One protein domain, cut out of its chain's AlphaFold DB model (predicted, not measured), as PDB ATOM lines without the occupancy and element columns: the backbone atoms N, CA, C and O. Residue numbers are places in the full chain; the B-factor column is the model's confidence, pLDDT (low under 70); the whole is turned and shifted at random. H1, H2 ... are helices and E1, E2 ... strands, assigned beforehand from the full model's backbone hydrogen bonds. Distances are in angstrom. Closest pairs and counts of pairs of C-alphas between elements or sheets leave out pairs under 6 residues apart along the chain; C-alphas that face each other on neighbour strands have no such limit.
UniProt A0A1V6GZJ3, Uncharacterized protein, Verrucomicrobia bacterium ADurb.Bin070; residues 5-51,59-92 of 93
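Overview. This is residues 5 to 51 and 59 to 92 of the 93 residues of an uncharacterized protein of Verrucomicrobia bacterium ADurb.Bin070 (UniProt A0A1V6GZJ3). A strongly twisted sheet of four strands makes the core, with a short helix over each face, H1 on one and H2 on the opposite one. H3, which only grazes the sheet, and the loop up to Thr 51 lie at one end of the longest axis, and H1 lies at the other. The printed part has 81 residues, with three named helices and four named strands in the order E1 H1 H2 H3 E2 E3 E4. The sheet runs E1 - E4 - E3 - E2, all antiparallel, and the class is mixed, helices and strands. The whole is compact, with a radius of gyration of the C-alphas of 11.7 A, and its C-alphas span 33 by 24 by 22 A.

Along the chain. E1, residues 5 to 9, begins at C-alpha 5 (-50.769, 2.062, 26.944). H1 is residues 15 to 22, 10.4 A long, with C-alpha 15 at (-44.702, -15.711, 36.387). H2 is residues 30 to 36, 10.2 A, and H3 is residues 40 to 46, 9.8 A. After the cut, E2 is residues 65 to 72, 19.2 A, and bends by 69 degrees at residue 69. E3 is residues 75 to 82, 21.1 A. E4 is residues 85 to 91, 19.8 A, and ends at C-alpha 91 (-44.927, 0.909, 24.203).

Arrangement. The edge strand E1 is antiparallel to E4 at 151 degrees, with N 7 and O 88 2.8 A apart, within hydrogen-bond range. E4 and E3, a hairpin, have N 87 and O 80 at 2.8 A. E3 and E2, also a hairpin, have N 72 and O 75 at 2.8 A. E2, E3 and E4 form a meander, each strand the antiparallel neighbour of the one before. Residues 26 to 27 pair antiparallel with residues 68 to 69 of E2. H1 is on the sheet at a height of 9.0 A, only just over none of its strands, with 2 C-alphas falling on E4 and 2 on E3; its closest C-alphas to E2 are those of Met 21 and Tyr 72, 5.5 A. H2 is on the opposite face at a height of 9.1 A, only just over E3 and E2, with 3 C-alphas falling on each. The closest C-alphas of H2 and E2 are those of Leu 30 and Phe 67, 6.3 A. H2 and H3 only just touch, only at the corner by their link, with 3 pairs of C-alphas within 8 A; the closest are those of Arg 34 and Leu 40, 6.5 A. They stand at a steep tilt of 64 degrees, opposite ways. H3 only grazes the sheet, with residues 40 to 43. H1 and H3 are apart. In H1, H2 and H3 every O i to N i+4 pair is within hydrogen-bond range.

Size, cuts and confidence. The two C-alphas farthest apart are those of Lys 16 and Thr 51, 33.7 A. Residues 52 to 58 are not printed, and C-alphas 51 and 59 are 8.5 A apart across the cut. Of the links that are printed whole, none is long. The mean pLDDT of the printed part is 91.8, and no printed residue is under 70.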
ATOM      1  N   LEU A   5     -49.377   2.382  26.626       91.38
ATOM      2  CA  LEU A   5     -50.769   2.062  26.944       91.38
ATOM      3  C   LEU A   5     -50.812   0.972  28.005       91.38
ATOM      4  O   LEU A   5     -49.896   0.140  28.074       91.38
ATOM      5  N   TYR A   6     -51.864   0.981  28.823       91.00
ATOM      6  CA  TYR A   6     -52.061  -0.077  29.809       91.00
ATOM      7  C   TYR A   6     -52.204  -1.425  29.096       91.00
ATOM      8  O   TYR A   6     -52.954  -1.554  28.126       91.00
ATOM      9  N   LYS A   7     -51.452  -2.430  29.550       88.94
ATOM     10  CA  LYS A   7     -51.388  -3.738  28.894       88.94
ATOM     11  C   LYS A   7     -52.044  -4.839  29.710       88.94
ATOM     12  O   LYS A   7     -52.841  -5.593  29.160       88.94
ATOM     13  N   THR A   8     -51.639  -4.993  30.968       87.38
ATOM     14  CA  THR A   8     -52.057  -6.097  31.845       87.38
ATOM     15  C   THR A   8     -51.646  -5.812  33.289       87.38
ATOM     16  O   THR A   8     -50.861  -4.897  33.545       87.38
ATOM     17  N   SER A   9     -52.119  -6.646  34.214       85.50
ATOM     18  CA  SER A   9     -51.536  -6.802  35.546       85.50
ATOM     19  C   SER A   9     -50.783  -8.134  35.684       85.50
ATOM     20  O   SER A   9     -50.985  -9.052  34.877       85.50
ATOM     21  N   GLY A  10     -49.949  -8.255  36.722       73.94
ATOM     22  CA  GLY A  10     -49.264  -9.491  37.121       73.94
ATOM     23  C   GLY A  10     -50.222 -10.659  37.377       73.94
ATOM     24  O   GLY A  10     -49.872 -11.808  37.126       73.94
ATOM     25  N   VAL A  11     -51.476 -10.362  37.732       70.12
ATOM     26  CA  VAL A  11     -52.560 -11.346  37.909       70.12
ATOM     27  C   VAL A  11     -52.955 -12.027  36.592       70.12
ATOM     28  O   VAL A  11     -53.358 -13.186  36.588       70.12
ATOM     29  N   SER A  12     -52.842 -11.326  35.463       74.38
ATOM     30  CA  SER A  12     -53.206 -11.838  34.131       74.38
ATOM     31  C   SER A  12     -51.986 -12.165  33.255       74.38
ATOM     32  O   SER A  12     -52.130 -12.416  32.060       74.38
ATOM     33  N   SER A  13     -50.781 -12.162  33.838       82.06
ATOM     34  CA  SER A  13     -49.512 -12.480  33.172       82.06
ATOM     35  C   SER A  13     -48.977 -13.849  33.617       82.06
ATOM     36  O   SER A  13     -49.496 -14.477  34.533       82.06
ATOM     37  N   THR A  14     -47.913 -14.333  32.973       81.81
ATOM     38  CA  THR A  14     -47.171 -15.514  33.442       81.81
ATOM     39  C   THR A  14     -46.055 -15.107  34.401       81.81
ATOM     40  O   THR A  14     -45.409 -14.078  34.181       81.81
ATOM     41  N   ALA A  15     -45.778 -15.942  35.413       84.00
ATOM     42  CA  ALA A  15     -44.702 -15.711  36.387       84.00
ATOM     43  C   ALA A  15     -43.359 -15.429  35.694       84.00
ATOM     44  O   ALA A  15     -42.759 -14.388  35.915       84.00
ATOM     45  N   LYS A  16     -42.984 -16.251  34.703       88.31
ATOM     46  CA  LYS A  16     -41.744 -16.081  33.927       88.31
ATOM     47  C   LYS A  16     -41.597 -14.697  33.278       88.31
ATOM     48  O   LYS A  16     -40.486 -14.183  33.183       88.31
ATOM     49  N   LEU A  17     -42.686 -14.114  32.769       88.88
ATOM     50  CA  LEU A  17     -42.637 -12.782  32.157       88.88
ATOM     51  C   LEU A  17     -42.525 -11.671  33.203       88.88
ATOM     52  O   LEU A  17     -41.903 -10.649  32.916       88.88
ATOM     53  N   ILE A  18     -43.125 -11.864  34.378       90.81
ATOM     54  CA  ILE A  18     -43.028 -10.926  35.497       90.81
ATOM     55  C   ILE A  18     -41.632 -10.983  36.111       90.81
ATOM     56  O   ILE A  18     -40.999  -9.938  36.200       90.81
ATOM     57  N   ASP A  19     -41.105 -12.172  36.400       91.62
ATOM     58  CA  ASP A  19     -39.755 -12.368  36.944       91.62
ATOM     59  C   ASP A  19     -38.701 -11.720  36.038       91.62
ATOM     60  O   ASP A  19     -37.925 -10.861  36.454       91.62
ATOM     61  N   ALA A  20     -38.756 -12.025  34.737       91.94
ATOM     62  CA  ALA A  20     -37.851 -11.422  33.766       91.94
ATOM     63  C   ALA A  20     -38.023  -9.897  33.653       91.94
ATOM     64  O   ALA A  20     -37.101  -9.212  33.219       91.94
ATOM     65  N   MET A  21     -39.190  -9.335  33.978       94.31
ATOM     66  CA  MET A  21     -39.406  -7.887  33.992       94.31
ATOM     67  C   MET A  21     -38.866  -7.252  35.281       94.31
ATOM     68  O   MET A  21     -38.270  -6.174  35.217       94.31
ATOM     69  N   THR A  22     -39.063  -7.879  36.439       93.56
ATOM     70  CA  THR A  22     -38.675  -7.333  37.747       93.56
ATOM     71  C   THR A  22     -37.164  -7.408  37.974       93.56
ATOM     72  O   THR A  22     -36.592  -6.454  38.497       93.56
ATOM     73  N   GLU A  23     -36.480  -8.445  37.477       93.56
ATOM     74  CA  GLU A  23     -35.016  -8.609  37.587       93.56
ATOM     75  C   GLU A  23     -34.205  -7.449  36.977       93.56
ATOM     76  O   GLU A  23     -33.136  -7.088  37.466       93.56
ATOM     77  N   GLN A  24     -34.711  -6.841  35.904       92.25
ATOM     78  CA  GLN A  24     -34.066  -5.729  35.182       92.25
ATOM     79  C   GLN A  24     -34.722  -4.368  35.470       92.25
ATOM     80  O   GLN A  24     -34.382  -3.360  34.834       92.25
ATOM     81  N   ALA A  25     -35.661  -4.321  36.416       96.38
ATOM     82  CA  ALA A  25     -36.405  -3.118  36.736       96.38
ATOM     83  C   ALA A  25     -35.504  -2.025  37.317       96.38
ATOM     84  O   ALA A  25     -34.624  -2.259  38.145       96.38
ATOM     85  N   ARG A  26     -35.750  -0.783  36.894       97.75
ATOM     86  CA  ARG A  26     -35.081   0.399  37.444       97.75
ATOM     87  C   ARG A  26     -36.114   1.341  38.048       97.75
ATOM     88  O   ARG A  26     -37.064   1.684  37.337       97.75
ATOM     89  N   PRO A  27     -35.934   1.794  39.299       97.50
ATOM     90  CA  PRO A  27     -36.867   2.717  39.926       97.50
ATOM     91  C   PRO A  27     -36.898   4.046  39.168       97.50
ATOM     92  O   PRO A  27     -35.879   4.518  38.651       97.50
ATOM     93  N   VAL A  28     -38.079   4.647  39.091       97.38
ATOM     94  CA  VAL A  28     -38.316   5.960  38.476       97.38
ATOM     95  C   VAL A  28     -39.316   6.754  39.320       97.38
ATOM     96  O   VAL A  28     -40.092   6.159  40.055       97.38
ATOM     97  N   PRO A  29     -39.346   8.092  39.239       95.81
ATOM     98  CA  PRO A  29     -40.391   8.865  39.904       95.81
ATOM     99  C   PRO A  29     -41.737   8.737  39.171       95.81
ATOM    100  O   PRO A  29     -41.767   8.593  37.945       95.81
ATOM    101  N   LEU A  30     -42.851   8.915  39.890       94.31
ATOM    102  CA  LEU A  30     -44.210   8.961  39.319       94.31
ATOM    103  C   LEU A  30     -44.333   9.966  38.159       94.31
ATOM    104  O   LEU A  30     -45.029   9.716  37.174       94.31
ATOM    105  N   ALA A  31     -43.615  11.090  38.236       94.19
ATOM    106  CA  ALA A  31     -43.574  12.091  37.172       94.19
ATOM    107  C   ALA A  31     -43.132  11.501  35.817       94.19
ATOM    108  O   ALA A  31     -43.645  11.900  34.769       94.19
ATOM    109  N   THR A  32     -42.230  10.513  35.831       95.44
ATOM    110  CA  THR A  32     -41.809   9.793  34.623       95.44
ATOM    111  C   THR A  32     -42.970   8.999  34.038       95.44
ATOM    112  O   THR A  32     -43.231   9.104  32.840       95.44
ATOM    113  N   LEU A  33     -43.714   8.258  34.864       94.81
ATOM    114  CA  LEU A  33     -44.867   7.491  34.391       94.81
ATOM    115  C   LEU A  33     -45.933   8.426  33.809       94.81
ATOM    116  O   LEU A  33     -46.356   8.212  32.677       94.81
ATOM    117  N   ARG A  34     -46.279   9.523  34.495       93.12
ATOM    118  CA  ARG A  34     -47.255  10.525  34.012       93.12
ATOM    119  C   ARG A  34     -46.887  11.144  32.661       93.12
ATOM    120  O   ARG A  34     -47.772  11.479  31.870       93.12
ATOM    121  N   ARG A  35     -45.589  11.291  32.377       94.31
ATOM    122  CA  ARG A  35     -45.089  11.821  31.100       94.31
ATOM    123  C   ARG A  35     -45.235  10.830  29.942       94.31
ATOM    124  O   ARG A  35     -45.384  11.264  28.800       94.31
ATOM    125  N   HIS A  36     -45.152   9.528  30.213       94.69
ATOM    126  CA  HIS A  36     -45.022   8.496  29.178       94.69
ATOM    127  C   HIS A  36     -46.254   7.597  29.018       94.69
ATOM    128  O   HIS A  36     -46.535   7.180  27.889       94.69
ATOM    129  N   CYS A  37     -46.980   7.334  30.105       94.88
ATOM    130  CA  CYS A  37     -48.146   6.458  30.160       94.88
ATOM    131  C   CYS A  37     -49.416   7.264  29.894       94.88
ATOM    132  O   CYS A  37     -49.693   8.252  30.582       94.88
ATOM    133  N   GLN A  38     -50.157   6.864  28.863       92.94
ATOM    134  CA  GLN A  38     -51.359   7.562  28.422       92.94
ATOM    135  C   GLN A  38     -52.463   7.480  29.467       92.94
ATOM    136  O   GLN A  38     -52.862   8.527  29.975       92.94
ATOM    137  N   ASP A  39     -52.809   6.249  29.837       91.50
ATOM    138  CA  ASP A  39     -54.021   5.899  30.589       91.50
ATOM    139  C   ASP A  39     -53.780   5.831  32.108       91.50
ATOM    140  O   ASP A  39     -54.502   5.173  32.855       91.50
ATOM    141  N   LEU A  40     -52.681   6.430  32.580       92.38
ATOM    142  CA  LEU A  40     -52.337   6.421  34.001       92.38
ATOM    143  C   LEU A  40     -53.337   7.211  34.865       92.38
ATOM    144  O   LEU A  40     -53.676   6.707  35.930       92.38
ATOM    145  N   PRO A  41     -53.818   8.408  34.467       91.12
ATOM    146  CA  PRO A  41     -54.831   9.124  35.249       91.12
ATOM    147  C   PRO A  41     -56.148   8.351  35.393       91.12
ATOM    148  O   PRO A  41     -56.789   8.406  36.439       91.12
ATOM    149  N   GLU A  42     -56.557   7.632  34.350       91.44
ATOM    150  CA  GLU A  42     -57.727   6.757  34.363       91.44
ATOM    151  C   GLU A  42     -57.506   5.595  35.340       91.44
ATOM    152  O   GLU A  42     -58.325   5.383  36.231       91.44
ATOM    153  N   TRP A  43     -56.347   4.936  35.267       93.62
ATOM    154  CA  TRP A  43     -55.972   3.882  36.211       93.62
ATOM    155  C   TRP A  43     -55.904   4.375  37.668       93.62
ATOM    156  O   TRP A  43     -56.404   3.698  38.563       93.62
ATOM    157  N   GLU A  44     -55.338   5.564  37.924       93.31
ATOM    158  CA  GLU A  44     -55.300   6.188  39.261       93.31
ATOM    159  C   GLU A  44     -56.716   6.287  39.855       93.31
ATOM    160  O   GLU A  44     -56.936   5.933  41.014       93.31
ATOM    161  N   ARG A  45     -57.685   6.731  39.045       91.44
ATOM    162  CA  ARG A  45     -59.087   6.858  39.457       91.44
ATOM    163  C   ARG A  45     -59.752   5.509  39.703       91.44
ATOM    164  O   ARG A  45     -60.469   5.380  40.692       91.44
ATOM    165  N   ASP A  46     -59.520   4.531  38.834       91.56
ATOM    166  CA  ASP A  46     -60.112   3.193  38.955       91.56
ATOM    167  C   ASP A  46     -59.607   2.453  40.203       91.56
ATOM    168  O   ASP A  46     -60.347   1.691  40.823       91.56
ATOM    169  N   MET A  47     -58.373   2.741  40.626       91.31
ATOM    170  CA  MET A  47     -57.794   2.246  41.881       91.31
ATOM    171  C   MET A  47     -58.270   3.008  43.128       91.31
ATOM    172  O   MET A  47     -57.925   2.632  44.245       91.31
ATOM    173  N   GLY A  48     -59.068   4.068  42.964       92.75
ATOM    174  CA  GLY A  48     -59.622   4.854  44.067       92.75
ATOM    175  C   GLY A  48     -58.702   5.956  44.600       92.75
ATOM    176  O   GLY A  48     -59.001   6.532  45.649       92.75
ATOM    177  N   TYR A  49     -57.614   6.291  43.899       94.38
ATOM    178  CA  TYR A  49     -56.771   7.418  44.289       94.38
ATOM    179  C   TYR A  49     -57.444   8.756  43.986       94.38
ATOM    180  O   TYR A  49     -58.082   8.960  42.951       94.38
ATOM    181  N   ALA A  50     -57.244   9.717  44.884       92.69
ATOM    182  CA  ALA A  50     -57.676  11.087  44.684       92.69
ATOM    183  C   ALA A  50     -56.859  11.751  43.567       92.69
ATOM    184  O   ALA A  50     -55.625  11.785  43.603       92.69
ATOM    185  N   THR A  51     -57.561  12.342  42.597       87.19
ATOM    186  CA  THR A  51     -56.959  13.077  41.477       87.19
ATOM    187  C   THR A  51     -57.412  14.540  41.469       87.19
ATOM    188  O   THR A  51     -58.493  14.889  41.949       87.19
ATOM    189  N   LEU A  59     -51.825   8.879  44.762       93.56
ATOM    190  CA  LEU A  59     -50.830   7.880  44.353       93.56
ATOM    191  C   LEU A  59     -49.389   8.261  44.748       93.56
ATOM    192  O   LEU A  59     -48.571   7.398  45.029       93.56
ATOM    193  N   VAL A  60     -49.067   9.560  44.764       91.06
ATOM    194  CA  VAL A  60     -47.733  10.054  45.154       91.06
ATOM    195  C   VAL A  60     -47.463   9.945  46.659       91.06
ATOM    196  O   VAL A  60     -46.305   9.872  47.056       91.06
ATOM    197  N   ASP A  61     -48.522   9.936  47.469       91.94
ATOM    198  CA  ASP A  61     -48.454   9.907  48.931       91.94
ATOM    199  C   ASP A  61     -48.587   8.470  49.478       91.94
ATOM    200  O   ASP A  61     -48.459   8.244  50.681       91.94
ATOM    201  N   ASP A  62     -48.834   7.490  48.604       92.69
ATOM    202  CA  ASP A  62     -48.941   6.082  48.969       92.69
ATOM    203  C   ASP A  62     -47.558   5.417  49.033       92.69
ATOM    204  O   ASP A  62     -46.940   5.078  48.022       92.69
ATOM    205  N   TYR A  63     -47.069   5.218  50.257       86.06
ATOM    206  CA  TYR A  63     -45.765   4.610  50.523       86.06
ATOM    207  C   TYR A  63     -45.695   3.118  50.160       86.06
ATOM    208  O   TYR A  63     -44.593   2.566  50.073       86.06
ATOM    209  N   ALA A  64     -46.840   2.451  49.986       88.81
ATOM    210  CA  ALA A  64     -46.904   1.048  49.591       88.81
ATOM    211  C   ALA A  64     -46.769   0.863  48.071       88.81
ATOM    212  O   ALA A  64     -46.746  -0.272  47.594       88.81
ATOM    213  N   VAL A  65     -46.649   1.960  47.317       94.44
ATOM    214  CA  VAL A  65     -46.564   1.946  45.861       94.44
ATOM    215  C   VAL A  65     -45.168   2.308  45.383       94.44
ATOM    216  O   VAL A  65     -44.533   3.250  45.861       94.44
ATOM    217  N   ARG A  66     -44.676   1.561  44.395       95.62
ATOM    218  CA  ARG A  66     -43.368   1.797  43.775       95.62
ATOM    219  C   ARG A  66     -43.484   1.836  42.260       95.62
ATOM    220  O   ARG A  66     -44.326   1.172  41.663       95.62
ATOM    221  N   PHE A  67     -42.612   2.615  41.628       96.75
ATOM    222  CA  PHE A  67     -42.672   2.875  40.192       96.75
ATOM    223  C   PHE A  67     -41.373   2.476  39.507       96.75
ATOM    224  O   PHE A  67     -40.276   2.829  39.954       96.75
ATOM    225  N   TYR A  68     -41.499   1.797  38.372       97.94
ATOM    226  CA  TYR A  68     -40.363   1.216  37.675       97.94
ATOM    227  C   TYR A  68     -40.452   1.413  36.163       97.94
ATOM    228  O   TYR A  68     -41.526   1.534  35.574       97.94
ATOM    229  N   ARG A  69     -39.283   1.409  35.523       97.56
ATOM    230  CA  ARG A  69     -39.129   1.186  34.082       97.56
ATOM    231  C   ARG A  69     -38.418  -0.141  33.855       97.56
ATOM    232  O   ARG A  69     -37.485  -0.460  34.593       97.56
ATOM    233  N   SER A  70     -38.824  -0.880  32.832       97.06
ATOM    234  CA  SER A  70     -38.224  -2.173  32.500       97.06
ATOM    235  C   SER A  70     -38.509  -2.571  31.044       97.06
ATOM    236  O   SER A  70     -38.783  -1.720  30.189       97.06
ATOM    237  N   ARG A  71     -38.415  -3.870  30.750       95.19
ATOM    238  CA  ARG A  71     -38.918  -4.497  29.535       95.19
ATOM    239  C   ARG A  71     -39.888  -5.620  29.886       95.19
ATOM    240  O   ARG A  71     -39.550  -6.512  30.654       95.19
ATOM    241  N   TYR A  72     -41.055  -5.610  29.256       93.88
ATOM    242  CA  TYR A  72     -42.053  -6.669  29.362       93.88
ATOM    243  C   TYR A  72     -42.208  -7.357  28.007       93.88
ATOM    244  O   TYR A  72     -42.491  -6.702  27.001       93.88
ATOM    245  N   ASN A  73     -41.984  -8.674  27.969       91.69
ATOM    246  CA  ASN A  73     -42.004  -9.473  26.737       91.69
ATOM    247  C   ASN A  73     -41.171  -8.843  25.594       91.69
ATOM    248  O   ASN A  73     -41.637  -8.655  24.471       91.69
ATOM    249  N   GLY A  74     -39.949  -8.404  25.923       90.94
ATOM    250  CA  GLY A  74     -39.011  -7.759  24.995       90.94
ATOM    251  C   GLY A  74     -39.271  -6.275  24.703       90.94
ATOM    252  O   GLY A  74     -38.354  -5.576  24.255       90.94
ATOM    253  N   LYS A  75     -40.463  -5.752  25.007       92.75
ATOM    254  CA  LYS A  75     -40.841  -4.357  24.732       92.75
ATOM    255  C   LYS A  75     -40.529  -3.439  25.908       92.75
ATOM    256  O   LYS A  75     -40.710  -3.866  27.047       92.75
ATOM    257  N   PRO A  76     -40.103  -2.184  25.676       95.88
ATOM    258  CA  PRO A  76     -40.021  -1.192  26.742       95.88
ATOM    259  C   PRO A  76     -41.344  -1.103  27.512       95.88
ATOM    260  O   PRO A  76     -42.422  -1.083  26.908       95.88
ATOM    261  N   CYS A  77     -41.261  -1.028  28.840       96.38
ATOM    262  CA  CYS A  77     -42.424  -0.859  29.700       96.38
ATOM    263  C   CYS A  77     -42.151   0.073  30.885       96.38
ATOM    264  O   CYS A  77     -41.008   0.294  31.298       96.38
ATOM    265  N   TYR A  78     -43.242   0.581  31.443       97.50
ATOM    266  CA  TYR A  78     -43.304   1.118  32.795       97.50
ATOM    267  C   TYR A  78     -44.265   0.255  33.598       97.50
ATOM    268  O   TYR A  78     -45.241  -0.245  33.040       97.50
ATOM    269  N   TYR A  79     -44.010   0.084  34.890       96.88
ATOM    270  CA  TYR A  79     -44.966  -0.589  35.755       96.88
ATOM    271  C   TYR A  79     -45.032   0.034  37.145       96.88
ATOM    272  O   TYR A  79     -44.096   0.700  37.599       96.88
ATOM    273  N   ILE A  80     -46.178  -0.175  37.782       96.62
ATOM    274  CA  ILE A  80     -46.443   0.164  39.175       96.62
ATOM    275  C   ILE A  80     -46.492  -1.142  39.952       96.62
ATOM    276  O   ILE A  80     -47.250  -2.028  39.576       96.62
ATOM    277  N   ASP A  81     -45.691  -1.255  41.003       95.56
ATOM    278  CA  ASP A  81     -45.868  -2.268  42.040       95.56
ATOM    279  C   ASP A  81     -46.815  -1.678  43.085       95.56
ATOM    280  O   ASP A  81     -46.467  -0.719  43.779       95.56
ATOM    281  N   HIS A  82     -48.037  -2.204  43.118       92.00
ATOM    282  CA  HIS A  82     -49.090  -1.798  44.032       92.00
ATOM    283  C   HIS A  82     -49.461  -2.997  44.904       92.00
ATOM    284  O   HIS A  82     -50.230  -3.863  44.486       92.00
ATOM    285  N   SER A  83     -48.906  -3.057  46.118       86.88
ATOM    286  CA  SER A  83     -49.103  -4.190  47.035       86.88
ATOM    287  C   SER A  83     -48.726  -5.549  46.413       86.88
ATOM    288  O   SER A  83     -49.489  -6.511  46.513       86.88
ATOM    289  N   SER A  84     -47.560  -5.627  45.760       85.94
ATOM    290  CA  SER A  84     -47.049  -6.827  45.070       85.94
ATOM    291  C   SER A  84     -47.867  -7.257  43.850       85.94
ATOM    292  O   SER A  84     -47.815  -8.414  43.436       85.94
ATOM    293  N   ILE A  85     -48.649  -6.338  43.280       88.94
ATOM    294  CA  ILE A  85     -49.314  -6.520  41.992       88.94
ATOM    295  C   ILE A  85     -48.687  -5.544  41.004       88.94
ATOM    296  O   ILE A  85     -48.778  -4.326  41.171       88.94
ATOM    297  N   GLU A  86     -48.069  -6.071  39.947       94.12
ATOM    298  CA  GLU A  86     -47.469  -5.254  38.898       94.12
ATOM    299  C   GLU A  86     -48.527  -4.831  37.878       94.12
ATOM    300  O   GLU A  86     -49.077  -5.658  37.154       94.12
ATOM    301  N   HIS A  87     -48.785  -3.535  37.760       95.25
ATOM    302  CA  HIS A  87     -49.616  -2.948  36.711       95.25
ATOM    303  C   HIS A  87     -48.720  -2.430  35.594       95.25
ATOM    304  O   HIS A  87     -47.833  -1.625  35.859       95.25
ATOM    305  N   ILE A  88     -48.905  -2.900  34.358       95.69
ATOM    306  CA  ILE A  88     -47.886  -2.790  33.305       95.69
ATOM    307  C   ILE A  88     -48.404  -1.965  32.125       95.69
ATOM    308  O   ILE A  88     -49.427  -2.293  31.523       95.69
ATOM    309  N   TRP A  89     -47.631  -0.952  31.730       96.25
ATOM    310  CA  TRP A  89     -47.813  -0.169  30.509       96.25
ATOM    311  C   TRP A  89     -46.692  -0.470  29.514       96.25
ATOM    312  O   TRP A  89     -45.512  -0.348  29.844       96.25
ATOM    313  N   THR A  90     -47.038  -0.811  28.274       95.44
ATOM    314  CA  THR A  90     -46.060  -1.142  27.219       95.44
ATOM    315  C   THR A  90     -46.114  -0.150  26.069       95.44
ATOM    316  O   THR A  90     -47.180   0.388  25.770       95.44
ATOM    317  N   GLU A  91     -44.980   0.069  25.403       92.62
ATOM    318  CA  GLU A  91     -44.927   0.909  24.203       92.62
ATOM    319  C   GLU A  91     -45.875   0.367  23.120       92.62
ATOM    320  O   GLU A  91     -45.859  -0.824  22.787       92.62
ATOM    321  N   SER A  92     -46.727   1.252  22.603       78.31
ATOM    322  CA  SER A  92     -47.638   0.965  21.493       78.31
ATOM    323  C   SER A  92     -46.917   1.250  20.183       78.31
ATOM    324  O   SER A  92     -46.295   2.305  20.051       78.31
TER     325      SER A  92